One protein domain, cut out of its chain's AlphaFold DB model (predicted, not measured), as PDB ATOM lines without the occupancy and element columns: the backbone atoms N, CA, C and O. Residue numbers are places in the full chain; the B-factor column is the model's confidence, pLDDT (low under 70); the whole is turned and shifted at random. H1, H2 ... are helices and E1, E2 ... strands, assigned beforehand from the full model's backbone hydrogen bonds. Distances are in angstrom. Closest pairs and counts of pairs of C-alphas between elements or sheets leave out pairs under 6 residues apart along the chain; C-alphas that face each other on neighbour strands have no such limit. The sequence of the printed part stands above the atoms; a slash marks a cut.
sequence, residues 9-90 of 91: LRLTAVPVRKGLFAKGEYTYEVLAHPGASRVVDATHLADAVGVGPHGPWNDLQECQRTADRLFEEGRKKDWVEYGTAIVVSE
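Overview. This is residues 9 to 90 of the 91 residues of an uncharacterized protein of Arthrobacter sp. MN05-02 (UniProt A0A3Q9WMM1). A small antiparallel sheet, E1, E4 and E5, has the long helix H2 slanting over its E1 edge and the short helix H1 on the same face, while the hairpin of E2 and E3 makes an arm reaching away at one end. The short strand E6 packs on E1 and H2, and residues 87 to 88 fold back beside it. The printed part has 82 residues, with two named helices and six named strands in the order E1 E2 E3 E4 E5 H1 H2 E6; the larger sheet's order is E1 - E4 - E5. The class is mixed, helices and strands. The whole is compact, with a radius of gyration of the C-alphas of 12.7 A and spans of 38 by 31 by 22 A.

Along the chain. E1, residues 9 to 13, begins with C-alpha 9 at (-36.645, 30.892, 38.330) and is 12.4 A long. E2, residues 16 to 18, and E3, residues 21 to 23, are each 6.4 A long. E4, residues 27 to 33, is 18.3 A long, and E5, residues 36 to 41, is 16.8 A long. H1, residues 45 to 48, is 4.7 A long. H2, residues 57 to 72, begins with C-alpha 57 at (-27.856, 22.609, 30.478) and is 22.5 A long. E6, residues 79 to 81, is 6.5 A long and ends with C-alpha 81 at (-36.556, 25.159, 41.574).

Arrangement. E1 and E4 are antiparallel neighbours at 153 degrees, with N 10 and O 29 2.9 A apart, within hydrogen-bond range. E4 and E5 form a hairpin at 148 degrees, with N 30 and O 38 at 2.8 A. E1 runs on into E2 across a break of 2 residues, at 34 degrees. E2 and E3 form a hairpin at 154 degrees, with N 16 and O 23 at 2.9 A; both are apart from H1, H2, E5 and E6. H1 is on the sheet at a height of 8.2 A, only just over none of its strands: 2 of its 4 C-alphas fall on E4 and 2 on E5. H2 is on the same face at a height of 8.4 A, over E1 and slantwise to the strands, at 45 degrees to E1 on the local plane, which is fitted to just 6 C-alphas. The closest C-alphas of E1 and H2 are those of Arg 10 and Ala 67, 5.4 A apart. H1 and H2 are close but not clearly touching, their closest C-alphas, Ala 46 and Leu 60, being 7.4 A apart. E6 pairs with no named strand, but residues 79 to 80 pair with residues 87 to 88, antiparallel. Its closest C-alpha pairs are Arg 10 and Trp 79 with E1, 5.0 A, and Cys 63 and Val 80 with H2, 6.3 A. In H2 every O i to N i+4 pair is within hydrogen-bond range; H1 is too short for such a pair.

Size, cuts and confidence. The two C-alphas farthest apart, those of Leu 20 and Pro 34, are 41.5 A apart. The printed part has no cut and no long link. The mean pLDDT of the printed part is 88.6; residues 18 to 21 and 34 to 35 are under 70.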
ATOM      1  N   LEU A   9     -36.322  30.042  39.465       95.62
ATOM      2  CA  LEU A   9     -36.645  30.892  38.330       95.62
ATOM      3  C   LEU A   9     -38.148  30.899  38.066       95.62
ATOM      4  O   LEU A   9     -38.825  29.889  38.231       95.62
ATOM      5  N   ARG A  10     -38.663  32.030  37.599       95.44
ATOM      6  CA  ARG A  10     -39.994  32.128  36.998       95.44
ATOM      7  C   ARG A  10     -39.947  32.999  35.761       95.44
ATOM      8  O   ARG A  10     -39.116  33.899  35.655       95.44
ATOM      9  N   LEU A  11     -40.840  32.734  34.822       95.50
ATOM     10  CA  LEU A  11     -40.957  33.539  33.617       95.50
ATOM     11  C   LEU A  11     -41.860  34.745  33.902       95.50
ATOM     12  O   LEU A  11     -42.949  34.591  34.450       95.50
ATOM     13  N   THR A  12     -41.413  35.950  33.551       92.81
ATOM     14  CA  THR A  12     -42.164  37.198  33.785       92.81
ATOM     15  C   THR A  12     -42.667  37.835  32.495       92.81
ATOM     16  O   THR A  12     -43.682  38.536  32.512       92.81
ATOM     17  N   ALA A  13     -42.019  37.551  31.365       90.50
ATOM     18  CA  ALA A  13     -42.464  37.993  30.051       90.50
ATOM     19  C   ALA A  13     -42.046  37.012  28.952       90.50
ATOM     20  O   ALA A  13     -40.986  36.394  29.027       90.50
ATOM     21  N   VAL A  14     -42.872  36.935  27.908       88.44
ATOM     22  CA  VAL A  14     -42.591  36.218  26.658       88.44
ATOM     23  C   VAL A  14     -42.695  37.184  25.479       88.44
ATOM     24  O   VAL A  14     -43.484  38.136  25.539       88.44
ATOM     25  N   PRO A  15     -41.946  36.956  24.387       83.50
ATOM     26  CA  PRO A  15     -42.109  37.726  23.164       83.50
ATOM     27  C   PRO A  15     -43.534  37.566  22.625       83.50
ATOM     28  O   PRO A  15     -44.006  36.461  22.359       83.50
ATOM     29  N   VAL A  16     -44.219  38.685  22.402       78.81
ATOM     30  CA  VAL A  16     -45.547  38.683  21.788       78.81
ATOM     31  C   VAL A  16     -45.368  38.547  20.281       78.81
ATOM     32  O   VAL A  16     -44.822  39.435  19.621       78.81
ATOM     33  N   ARG A  17     -45.847  37.438  19.713       70.88
ATOM     34  CA  ARG A  17     -45.897  37.245  18.259       70.88
ATOM     35  C   ARG A  17     -47.205  37.809  17.706       70.88
ATOM     36  O   ARG A  17     -48.283  37.332  18.049       70.88
ATOM     37  N   LYS A  18     -47.116  38.814  16.830       61.50
ATOM     38  CA  LYS A  18     -48.237  39.282  15.996       61.50
ATOM     39  C   LYS A  18     -47.805  39.245  14.528       61.50
ATOM     40  O   LYS A  18     -47.122  40.148  14.053       61.50
ATOM     41  N   GLY A  19     -48.215  38.199  13.807       66.31
ATOM     42  CA  GLY A  19     -47.846  37.989  12.400       66.31
ATOM     43  C   GLY A  19     -46.374  37.589  12.221       66.31
ATOM     44  O   GLY A  19     -45.838  36.844  13.035       66.31
ATOM     45  N   LEU A  20     -45.718  38.097  11.169       68.56
ATOM     46  CA  LEU A  20     -44.293  37.848  10.868       68.56
ATOM     47  C   LEU A  20     -43.316  38.515  11.857       68.56
ATOM     48  O   LEU A  20     -42.111  38.300  11.760       68.56
ATOM     49  N   PHE A  21     -43.814  39.311  12.807       65.81
ATOM     50  CA  PHE A  21     -42.993  40.047  13.762       65.81
ATOM     51  C   PHE A  21     -43.219  39.534  15.188       65.81
ATOM     52  O   PHE A  21     -44.340  39.530  15.708       65.81
ATOM     53  N   ALA A  22     -42.131  39.120  15.834       72.62
ATOM     54  CA  ALA A  22     -42.071  38.944  17.278       72.62
ATOM     55  C   ALA A  22     -41.589  40.257  17.909       72.62
ATOM     56  O   ALA A  22     -40.617  40.845  17.435       72.62
ATOM     57  N   LYS A  23     -42.268  40.732  18.958       72.81
ATOM     58  CA  LYS A  23     -41.840  41.901  19.735       72.81
ATOM     59  C   LYS A  23     -41.669  41.515  21.202       72.81
ATOM     60  O   LYS A  23     -42.580  40.938  21.793       72.81
ATOM     61  N   GLY A  24     -40.541  41.906  21.787       75.88
ATOM     62  CA  GLY A  24     -40.172  41.581  23.166       75.88
ATOM     63  C   GLY A  24     -39.218  40.394  23.244       75.88
ATOM     64  O   GLY A  24     -38.865  39.806  22.224       75.88
ATOM     65  N   GLU A  25     -38.810  40.059  24.462       85.00
ATOM     66  CA  GLU A  25     -37.860  38.989  24.762       85.00
ATOM     67  C   GLU A  25     -38.374  38.160  25.938       85.00
ATOM     68  O   GLU A  25     -39.194  38.625  26.737       85.00
ATOM     69  N   TYR A  26     -37.897  36.921  26.037       89.94
ATOM     70  CA  TYR A  26     -38.132  36.109  27.225       89.94
ATOM     71  C   TYR A  26     -37.396  36.741  28.401       89.94
ATOM     72  O   TYR A  26     -36.185  36.951  28.339       89.94
ATOM     73  N   THR A  27     -38.138  37.038  29.463       95.38
ATOM     74  CA  THR A  27     -37.600  37.635  30.685       95.38
ATOM     75  C   THR A  27     -37.919  36.733  31.863       95.38
ATOM     76  O   THR A  27     -39.058  36.291  32.019       95.38
ATOM     77  N   TYR A  28     -36.917  36.477  32.692       95.62
ATOM     78  CA  TYR A  28     -36.992  35.614  33.857       95.62
ATOM     79  C   TYR A  28     -36.701  36.411  35.115       95.62
ATOM     80  O   TYR A  28     -35.825  37.271  35.135       95.62
ATOM     81  N   GLU A  29     -37.402  36.087  36.187       95.88
ATOM     82  CA  GLU A  29     -37.006  36.476  37.529       95.88
ATOM     83  C   GLU A  29     -36.318  35.290  38.195       95.88
ATOM     84  O   GLU A  29     -36.820  34.168  38.150       95.88
ATOM     85  N   VAL A  30     -35.153  35.540  38.784       95.44
ATOM     86  CA  VAL A  30     -34.288  34.523  39.371       95.44
ATOM     87  C   VAL A  30     -34.011  34.873  40.823       95.44
ATOM     88  O   VAL A  30     -33.490  35.948  41.120       95.44
ATOM     89  N   LEU A  31     -34.312  33.938  41.717       93.31
ATOM     90  CA  LEU A  31     -33.976  33.984  43.133       93.31
ATOM     91  C   LEU A  31     -32.792  33.040  43.361       93.31
ATOM     92  O   LEU A  31     -32.967  31.829  43.428       93.31
ATOM     93  N   ALA A  32     -31.580  33.588  43.419       85.69
ATOM     94  CA  ALA A  32     -30.347  32.809  43.612       85.69
ATOM     95  C   ALA A  32     -29.588  33.174  44.898       85.69
ATOM     96  O   ALA A  32     -28.644  32.481  45.264       85.69
ATOM     97  N   HIS A  33     -29.988  34.258  45.567       76.19
ATOM     98  CA  HIS A  33     -29.403  34.716  46.823       76.19
ATOM     99  C   HIS A  33     -30.521  34.937  47.849       76.19
ATOM    100  O   HIS A  33     -31.614  35.366  47.461       76.19
ATOM    101  N   PRO A  34     -30.273  34.678  49.146       69.62
ATOM    102  CA  PRO A  34     -31.259  34.923  50.190       69.62
ATOM    103  C   PRO A  34     -31.766  36.370  50.153       69.62
ATOM    104  O   PRO A  34     -30.984  37.317  50.237       69.62
ATOM    105  N   GLY A  35     -33.082  36.537  50.011       69.56
ATOM    106  CA  GLY A  35     -33.750  37.839  50.096       69.56
ATOM    107  C   GLY A  35     -33.633  38.750  48.869       69.56
ATOM    108  O   GLY A  35     -34.096  39.886  48.944       69.56
ATOM    109  N   ALA A  36     -33.059  38.292  47.750       81.38
ATOM    110  CA  ALA A  36     -32.966  39.099  46.533       81.38
ATOM    111  C   ALA A  36     -33.267  38.288  45.267       81.38
ATOM    112  O   ALA A  36     -32.532  37.362  44.909       81.38
ATOM    113  N   SER A  37     -34.328  38.681  44.558       90.25
ATOM    114  CA  SER A  37     -34.572  38.263  43.181       90.25
ATOM    115  C   SER A  37     -33.997  39.287  42.197       90.25
ATOM    116  O   SER A  37     -33.899  40.481  42.487       90.25
ATOM    117  N   ARG A  38     -33.583  38.820  41.018       93.31
ATOM    118  CA  ARG A  38     -33.161  39.673  39.899       93.31
ATOM    119  C   ARG A  38     -33.908  39.302  38.634       93.31
ATOM    120  O   ARG A  38     -34.181  38.128  38.401       93.31
ATOM    121  N   VAL A  39     -34.182  40.294  37.800       95.12
ATOM    122  CA  VAL A  39     -34.802  40.094  36.490       95.12
ATOM    123  C   VAL A  39     -33.711  40.080  35.421       95.12
ATOM    124  O   VAL A  39     -32.869  40.974  35.391       95.12
ATOM    125  N   VAL A  40     -33.714  39.057  34.570       94.25
ATOM    126  CA  VAL A  40     -32.727  38.830  33.507       94.25
ATOM    127  C   VAL A  40     -33.420  38.393  32.220       94.25
ATOM    128  O   VAL A  40     -34.482  37.773  32.255       94.25
ATOM    129  N   ASP A  41     -32.822  38.689  31.074       93.69
ATOM    130  CA  ASP A  41     -33.252  38.104  29.802       93.69
ATOM    131  C   ASP A  41     -32.798  36.634  29.670       93.69
ATOM    132  O   ASP A  41     -32.013  36.109  30.470       93.69
ATOM    133  N   ALA A  42     -33.283  35.952  28.631       90.06
ATOM    134  CA  ALA A  42     -32.926  34.561  28.355       90.06
ATOM    135  C   ALA A  42     -31.425  34.328  28.106       90.06
ATOM    136  O   ALA A  42     -30.939  33.229  28.373       90.06
ATOM    137  N   THR A  43     -30.687  35.325  27.604       91.00
ATOM    138  CA  THR A  43     -29.246  35.195  27.323       91.00
ATOM    139  C   THR A  43     -28.418  35.182  28.604       91.00
ATOM    140  O   THR A  43     -27.414  34.477  28.680       91.00
ATOM    141  N   HIS A  44     -28.886  35.880  29.641       93.38
ATOM    142  CA  HIS A  44     -28.245  35.946  30.953       93.38
ATOM    143  C   HIS A  44     -28.780  34.910  31.950       93.38
ATOM    144  O   HIS A  44     -28.228  34.779  33.039       93.38
ATOM    145  N   LEU A  45     -29.826  34.150  31.608       93.56
ATOM    146  CA  LEU A  45     -30.450  33.192  32.527       93.56
ATOM    147  C   LEU A  45     -29.472  32.123  33.037       93.56
ATOM    148  O   LEU A  45     -29.485  31.810  34.226       93.56
ATOM    149  N   ALA A  46     -28.627  31.571  32.162       93.00
ATOM    150  CA  ALA A  46     -27.674  30.525  32.538       93.00
ATOM    151  C   ALA A  46     -26.684  31.022  33.598       93.00
ATOM    152  O   ALA A  46     -26.571  30.421  34.664       93.00
ATOM    153  N   ASP A  47     -26.056  32.176  33.362       93.00
ATOM    154  CA  ASP A  47     -25.227  32.849  34.365       93.00
ATOM    155  C   ASP A  47     -26.044  33.172  35.624       93.00
ATOM    156  O   ASP A  47     -25.578  32.996  36.754       93.00
ATOM    157  N   ALA A  48     -27.316  33.546  35.444       91.69
ATOM    158  CA  ALA A  48     -28.164  33.949  36.546       91.69
ATOM    159  C   ALA A  48     -28.379  32.843  37.588       91.69
ATOM    160  O   ALA A  48     -28.370  33.124  38.793       91.69
ATOM    161  N   VAL A  49     -28.527  31.605  37.109       90.50
ATOM    162  CA  VAL A  49     -28.633  30.385  37.921       90.50
ATOM    163  C   VAL A  49     -27.279  29.692  38.141       90.50
ATOM    164  O   VAL A  49     -27.219  28.627  38.755       90.50
ATOM    165  N   GLY A  50     -26.166  30.286  37.708       90.38
ATOM    166  CA  GLY A  50     -24.812  29.755  37.891       90.38
ATOM    167  C   GLY A  50     -24.484  28.522  37.042       90.38
ATOM    168  O   GLY A  50     -23.678  27.691  37.459       90.38
ATOM    169  N   VAL A  51     -25.116  28.377  35.877       89.81
ATOM    170  CA  VAL A  51     -24.764  27.380  34.860       89.81
ATOM    171  C   VAL A  51     -23.573  27.890  34.063       89.81
ATOM    172  O   VAL A  51     -23.687  28.813  33.260       89.81
ATOM    173  N   GLY A  52     -22.416  27.268  34.285       88.75
ATOM    174  CA  GLY A  52     -21.226  27.497  33.472       88.75
ATOM    175  C   GLY A  52     -21.280  26.776  32.114       88.75
ATOM    176  O   GLY A  52     -22.187  25.982  31.860       88.75
ATOM    177  N   PRO A  53     -20.261  26.960  31.255       84.75
ATOM    178  CA  PRO A  53     -20.206  26.360  29.916       84.75
ATOM    179  C   PRO A  53     -20.356  24.830  29.885       84.75
ATOM    180  O   PRO A  53     -20.938  24.287  28.951       84.75
ATOM    181  N   HIS A  54     -19.882  24.139  30.926       86.31
ATOM    182  CA  HIS A  54     -19.988  22.681  31.093       86.31
ATOM    183  C   HIS A  54     -21.034  22.268  32.142       86.31
ATOM    184  O   HIS A  54     -20.989  21.153  32.655       86.31
ATOM    185  N   GLY A  55     -21.930  23.183  32.515       85.00
ATOM    186  CA  GLY A  55     -22.965  22.935  33.511       85.00
ATOM    187  C   GLY A  55     -24.105  22.052  32.989       85.00
ATOM    188  O   GLY A  55     -24.139  21.687  31.809       85.00
ATOM    189  N   PRO A  56     -25.071  21.714  33.857       88.25
ATOM    190  CA  PRO A  56     -26.204  20.885  33.480       88.25
ATOM    191  C   PRO A  56     -27.244  21.711  32.707       88.25
ATOM    192  O   PRO A  56     -28.250  22.187  33.234       88.25
ATOM    193  N   TRP A  57     -26.980  21.893  31.411       90.62
ATOM    194  CA  TRP A  57     -27.856  22.609  30.478       90.62
ATOM    195  C   TRP A  57     -29.216  21.931  30.279       90.62
ATOM    196  O   TRP A  57     -30.181  22.604  29.915       90.62
ATOM    197  N   ASN A  58     -29.302  20.618  30.506       92.94
ATOM    198  CA  ASN A  58     -30.559  19.875  30.416       92.94
ATOM    199  C   ASN A  58     -31.523  20.294  31.532       92.94
ATOM    200  O   ASN A  58     -32.666  20.627  31.233       92.94
ATOM    201  N   ASP A  59     -31.037  20.388  32.771       91.88
ATOM    202  CA  ASP A  59     -31.824  20.838  33.924       91.88
ATOM    203  C   ASP A  59     -32.331  22.267  33.703       91.88
ATOM    204  O   ASP A  59     -33.480  22.587  34.005       91.88
ATOM    205  N   LEU A  60     -31.492  23.130  33.113       93.25
ATOM    206  CA  LEU A  60     -31.896  24.490  32.762       93.25
ATOM    207  C   LEU A  60     -33.027  24.496  31.727       93.25
ATOM    208  O   LEU A  60     -34.024  25.187  31.924       93.25
ATOM    209  N   GLN A  61     -32.903  23.712  30.655       93.44
ATOM    210  CA  GLN A  61     -33.947  23.605  29.630       93.44
ATOM    211  C   GLN A  61     -35.253  23.034  30.189       93.44
ATOM    212  O   GLN A  61     -36.333  23.502  29.823       93.44
ATOM    213  N   GLU A  62     -35.177  22.041  31.073       95.25
ATOM    214  CA  GLU A  62     -36.350  21.483  31.745       95.25
ATOM    215  C   GLU A  62     -37.040  22.538  32.612       95.25
ATOM    216  O   GLU A  62     -38.245  22.758  32.479       95.25
ATOM    217  N   CYS A  63     -36.272  23.281  33.411       94.81
ATOM    218  CA  CYS A  63     -36.816  24.365  34.218       94.81
ATOM    219  C   CYS A  63     -37.439  25.475  33.358       94.81
ATOM    220  O   CYS A  63     -38.499  25.994  33.704       94.81
ATOM    221  N   GLN A  64     -36.822  25.823  32.222       95.00
ATOM    222  CA  GLN A  64     -37.376  26.801  31.281       95.00
ATOM    223  C   GLN A  64     -38.717  26.343  30.704       95.00
ATOM    224  O   GLN A  64     -39.646  27.145  30.655       95.00
ATOM    225  N   ARG A  65     -38.846  25.066  30.314       95.19
ATOM    226  CA  ARG A  65     -40.118  24.502  29.827       95.19
ATOM    227  C   ARG A  65     -41.199  24.534  30.899       95.19
ATOM    228  O   ARG A  65     -42.336  24.893  30.608       95.19
ATOM    229  N   THR A  66     -40.851  24.193  32.138       95.88
ATOM    230  CA  THR A  66     -41.792  24.259  33.261       95.88
ATOM    231  C   THR A  66     -42.228  25.700  33.531       95.88
ATOM    232  O   THR A  66     -43.422  25.948  33.685       95.88
ATOM    233  N   ALA A  67     -41.301  26.662  33.529       95.38
ATOM    234  CA  ALA A  67     -41.614  28.076  33.739       95.38
ATOM    235  C   ALA A  67     -42.488  28.664  32.615       95.38
ATOM    236  O   ALA A  67     -43.405  29.432  32.894       95.38
ATOM    237  N   ASP A  68     -42.231  28.276  31.363       94.44
ATOM    238  CA  ASP A  68     -43.042  28.653  30.198       94.44
ATOM    239  C   ASP A  68     -44.472  28.119  30.323       94.44
ATOM    240  O   ASP A  68     -45.423  28.899  30.296       94.44
ATOM    241  N   ARG A  69     -44.627  26.822  30.633       95.25
ATOM    242  CA  ARG A  69     -45.941  26.214  30.893       95.25
ATOM    243  C   ARG A  69     -46.703  26.948  31.999       95.25
ATOM    244  O   ARG A  69     -47.878  27.260  31.836       95.25
ATOM    245  N   LEU A  70     -46.049  27.251  33.125       95.12
ATOM    246  CA  LEU A  70     -46.678  27.984  34.231       95.12
ATOM    247  C   LEU A  70     -47.120  29.391  33.809       95.12
ATOM    248  O   LEU A  70     -48.186  29.854  34.215       95.12
ATOM    249  N   PHE A  71     -46.332  30.075  32.981       93.44
ATOM    250  CA  PHE A  71     -46.695  31.389  32.465       93.44
ATOM    251  C   PHE A  71     -47.922  31.331  31.547       93.44
ATOM    252  O   PHE A  71     -48.819  32.169  31.685       93.44
ATOM    253  N   GLU A  72     -47.975  30.342  30.650       92.25
ATOM    254  CA  GLU A  72     -49.117  30.082  29.763       92.25
ATOM    255  C   GLU A  72     -50.389  29.726  30.549       92.25
ATOM    256  O   GLU A  72     -51.470  30.220  30.232       92.25
ATOM    257  N   GLU A  73     -50.254  28.953  31.630       94.50
ATOM    258  CA  GLU A  73     -51.332  28.625  32.577       94.50
ATOM    259  C   GLU A  73     -51.777  29.832  33.435       94.50
ATOM    260  O   GLU A  73     -52.713  29.727  34.227       94.50
ATOM    261  N   GLY A  74     -51.115  30.990  33.318       92.69
ATOM    262  CA  GLY A  74     -51.394  32.183  34.124       92.69
ATOM    263  C   GLY A  74     -50.841  32.122  35.553       92.69
ATOM    264  O   GLY A  74     -51.039  33.056  36.333       92.69
ATOM    265  N   ARG A  75     -50.082  31.077  35.892       93.00
ATOM    266  CA  ARG A  75     -49.462  30.820  37.202       93.00
ATOM    267  C   ARG A  75     -48.146  31.585  37.377       93.00
ATOM    268  O   ARG A  75     -47.131  31.050  37.803       93.00
ATOM    269  N   LYS A  76     -48.164  32.883  37.071       89.81
ATOM    270  CA  LYS A  76     -46.967  33.750  37.013       89.81
ATOM    271  C   LYS A  76     -46.293  34.011  38.361       89.81
ATOM    272  O   LYS A  76     -45.215  34.589  38.392       89.81
ATOM    273  N   LYS A  77     -46.951  33.657  39.466       91.69
ATOM    274  CA  LYS A  77     -46.393  33.767  40.820       91.69
ATOM    275  C   LYS A  77     -45.599  32.529  41.228       91.69
ATOM    276  O   LYS A  77     -44.817  32.613  42.167       91.69
ATOM    277  N   ASP A  78     -45.788  31.417  40.524       94.19
ATOM    278  CA  ASP A  78     -45.127  30.165  40.850       94.19
ATOM    279  C   ASP A  78     -43.684  30.169  40.354       94.19
ATOM    280  O   ASP A  78     -43.362  30.663  39.270       94.19
ATOM    281  N   TRP A  79     -42.820  29.597  41.176       94.69
ATOM    282  CA  TRP A  79     -41.393  29.485  40.957       94.69
ATOM    283  C   TRP A  79     -41.024  28.056  40.599       94.69
ATOM    284  O   TRP A  79     -41.664  27.107  41.042       94.69
ATOM    285  N   VAL A  80     -39.962  27.897  39.822       95.75
ATOM    286  CA  VAL A  80     -39.384  26.602  39.471       95.75
ATOM    287  C   VAL A  80     -38.026  26.494  40.140       95.75
ATOM    288  O   VAL A  80     -37.158  27.339  39.921       95.75
ATOM    289  N   GLU A  81     -37.840  25.468  40.961       94.56
ATOM    290  CA  GLU A  81     -36.556  25.159  41.574       94.56
ATOM    291  C   GLU A  81     -35.578  24.620  40.528       94.56
ATOM    292  O   GLU A  81     -35.835  23.629  39.840       94.56
ATOM    293  N   TYR A  82     -34.431  25.279  40.416       91.75
ATOM    294  CA  TYR A  82     -33.360  24.873  39.526       91.75
ATOM    295  C   TYR A  82     -32.686  23.585  40.025       91.75
ATOM    296  O   TYR A  82     -32.321  23.483  41.195       91.75
ATOM    297  N   GLY A  83     -32.488  22.622  39.120       86.25
ATOM    298  CA  GLY A  83     -31.890  21.309  39.405       86.25
ATOM    299  C   GLY A  83     -32.905  20.208  39.732       86.25
ATOM    300  O   GLY A  83     -32.571  19.032  39.626       86.25
ATOM    301  N   THR A  84     -34.148  20.562  40.078       88.31
ATOM    302  CA  THR A  84     -35.229  19.590  40.347       88.31
ATOM    303  C   THR A  84     -36.490  19.829  39.516       88.31
ATOM    304  O   THR A  84     -37.340  18.945  39.440       88.31
ATOM    305  N   ALA A  85     -36.636  21.015  38.913       90.44
ATOM    306  CA  ALA A  85     -37.835  21.465  38.203       90.44
ATOM    307  C   ALA A  85     -39.125  21.432  39.054       90.44
ATOM    308  O   ALA A  85     -40.237  21.491  38.517       90.44
ATOM    309  N   ILE A  86     -38.992  21.371  40.385       92.88
ATOM    310  CA  ILE A  86     -40.117  21.377  41.323       92.88
ATOM    311  C   ILE A  86     -40.760  22.764  41.331       92.88
ATOM    312  O   ILE A  86     -40.079  23.785  41.410       92.88
ATOM    313  N   VAL A  87     -42.092  22.796  41.272       94.31
ATOM    314  CA  VAL A  87     -42.868  24.037  41.326       94.31
ATOM    315  C   VAL A  87     -43.130  24.428  42.778       94.31
ATOM    316  O   VAL A  87     -43.649  23.627  43.555       94.31
ATOM    317  N   VAL A  88     -42.811  25.670  43.129       92.31
ATOM    318  CA  VAL A  88     -43.030  26.267  44.448       92.31
ATOM    319  C   VAL A  88     -43.923  27.492  44.297       92.31
ATOM    320  O   VAL A  88     -43.558  28.455  43.628       92.31
ATOM    321  N   SER A  89     -45.085  27.475  44.937       86.69
ATOM    322  CA  SER A  89     -45.982  28.632  44.976       86.69
ATOM    323  C   SER A  89     -45.593  29.587  46.109       86.69
ATOM    324  O   SER A  89     -45.260  29.141  47.210       86.69
ATOM    325  N   GLU A  90     -45.632  30.893  45.833       71.38
ATOM    326  CA  GLU A  90     -45.767  31.913  46.882       71.38
ATOM    327  C   GLU A  90     -47.225  31.875  47.366       71.38
ATOM    328  O   GLU A  90     -48.135  32.077  46.560       71.38
TER     329      GLU A  90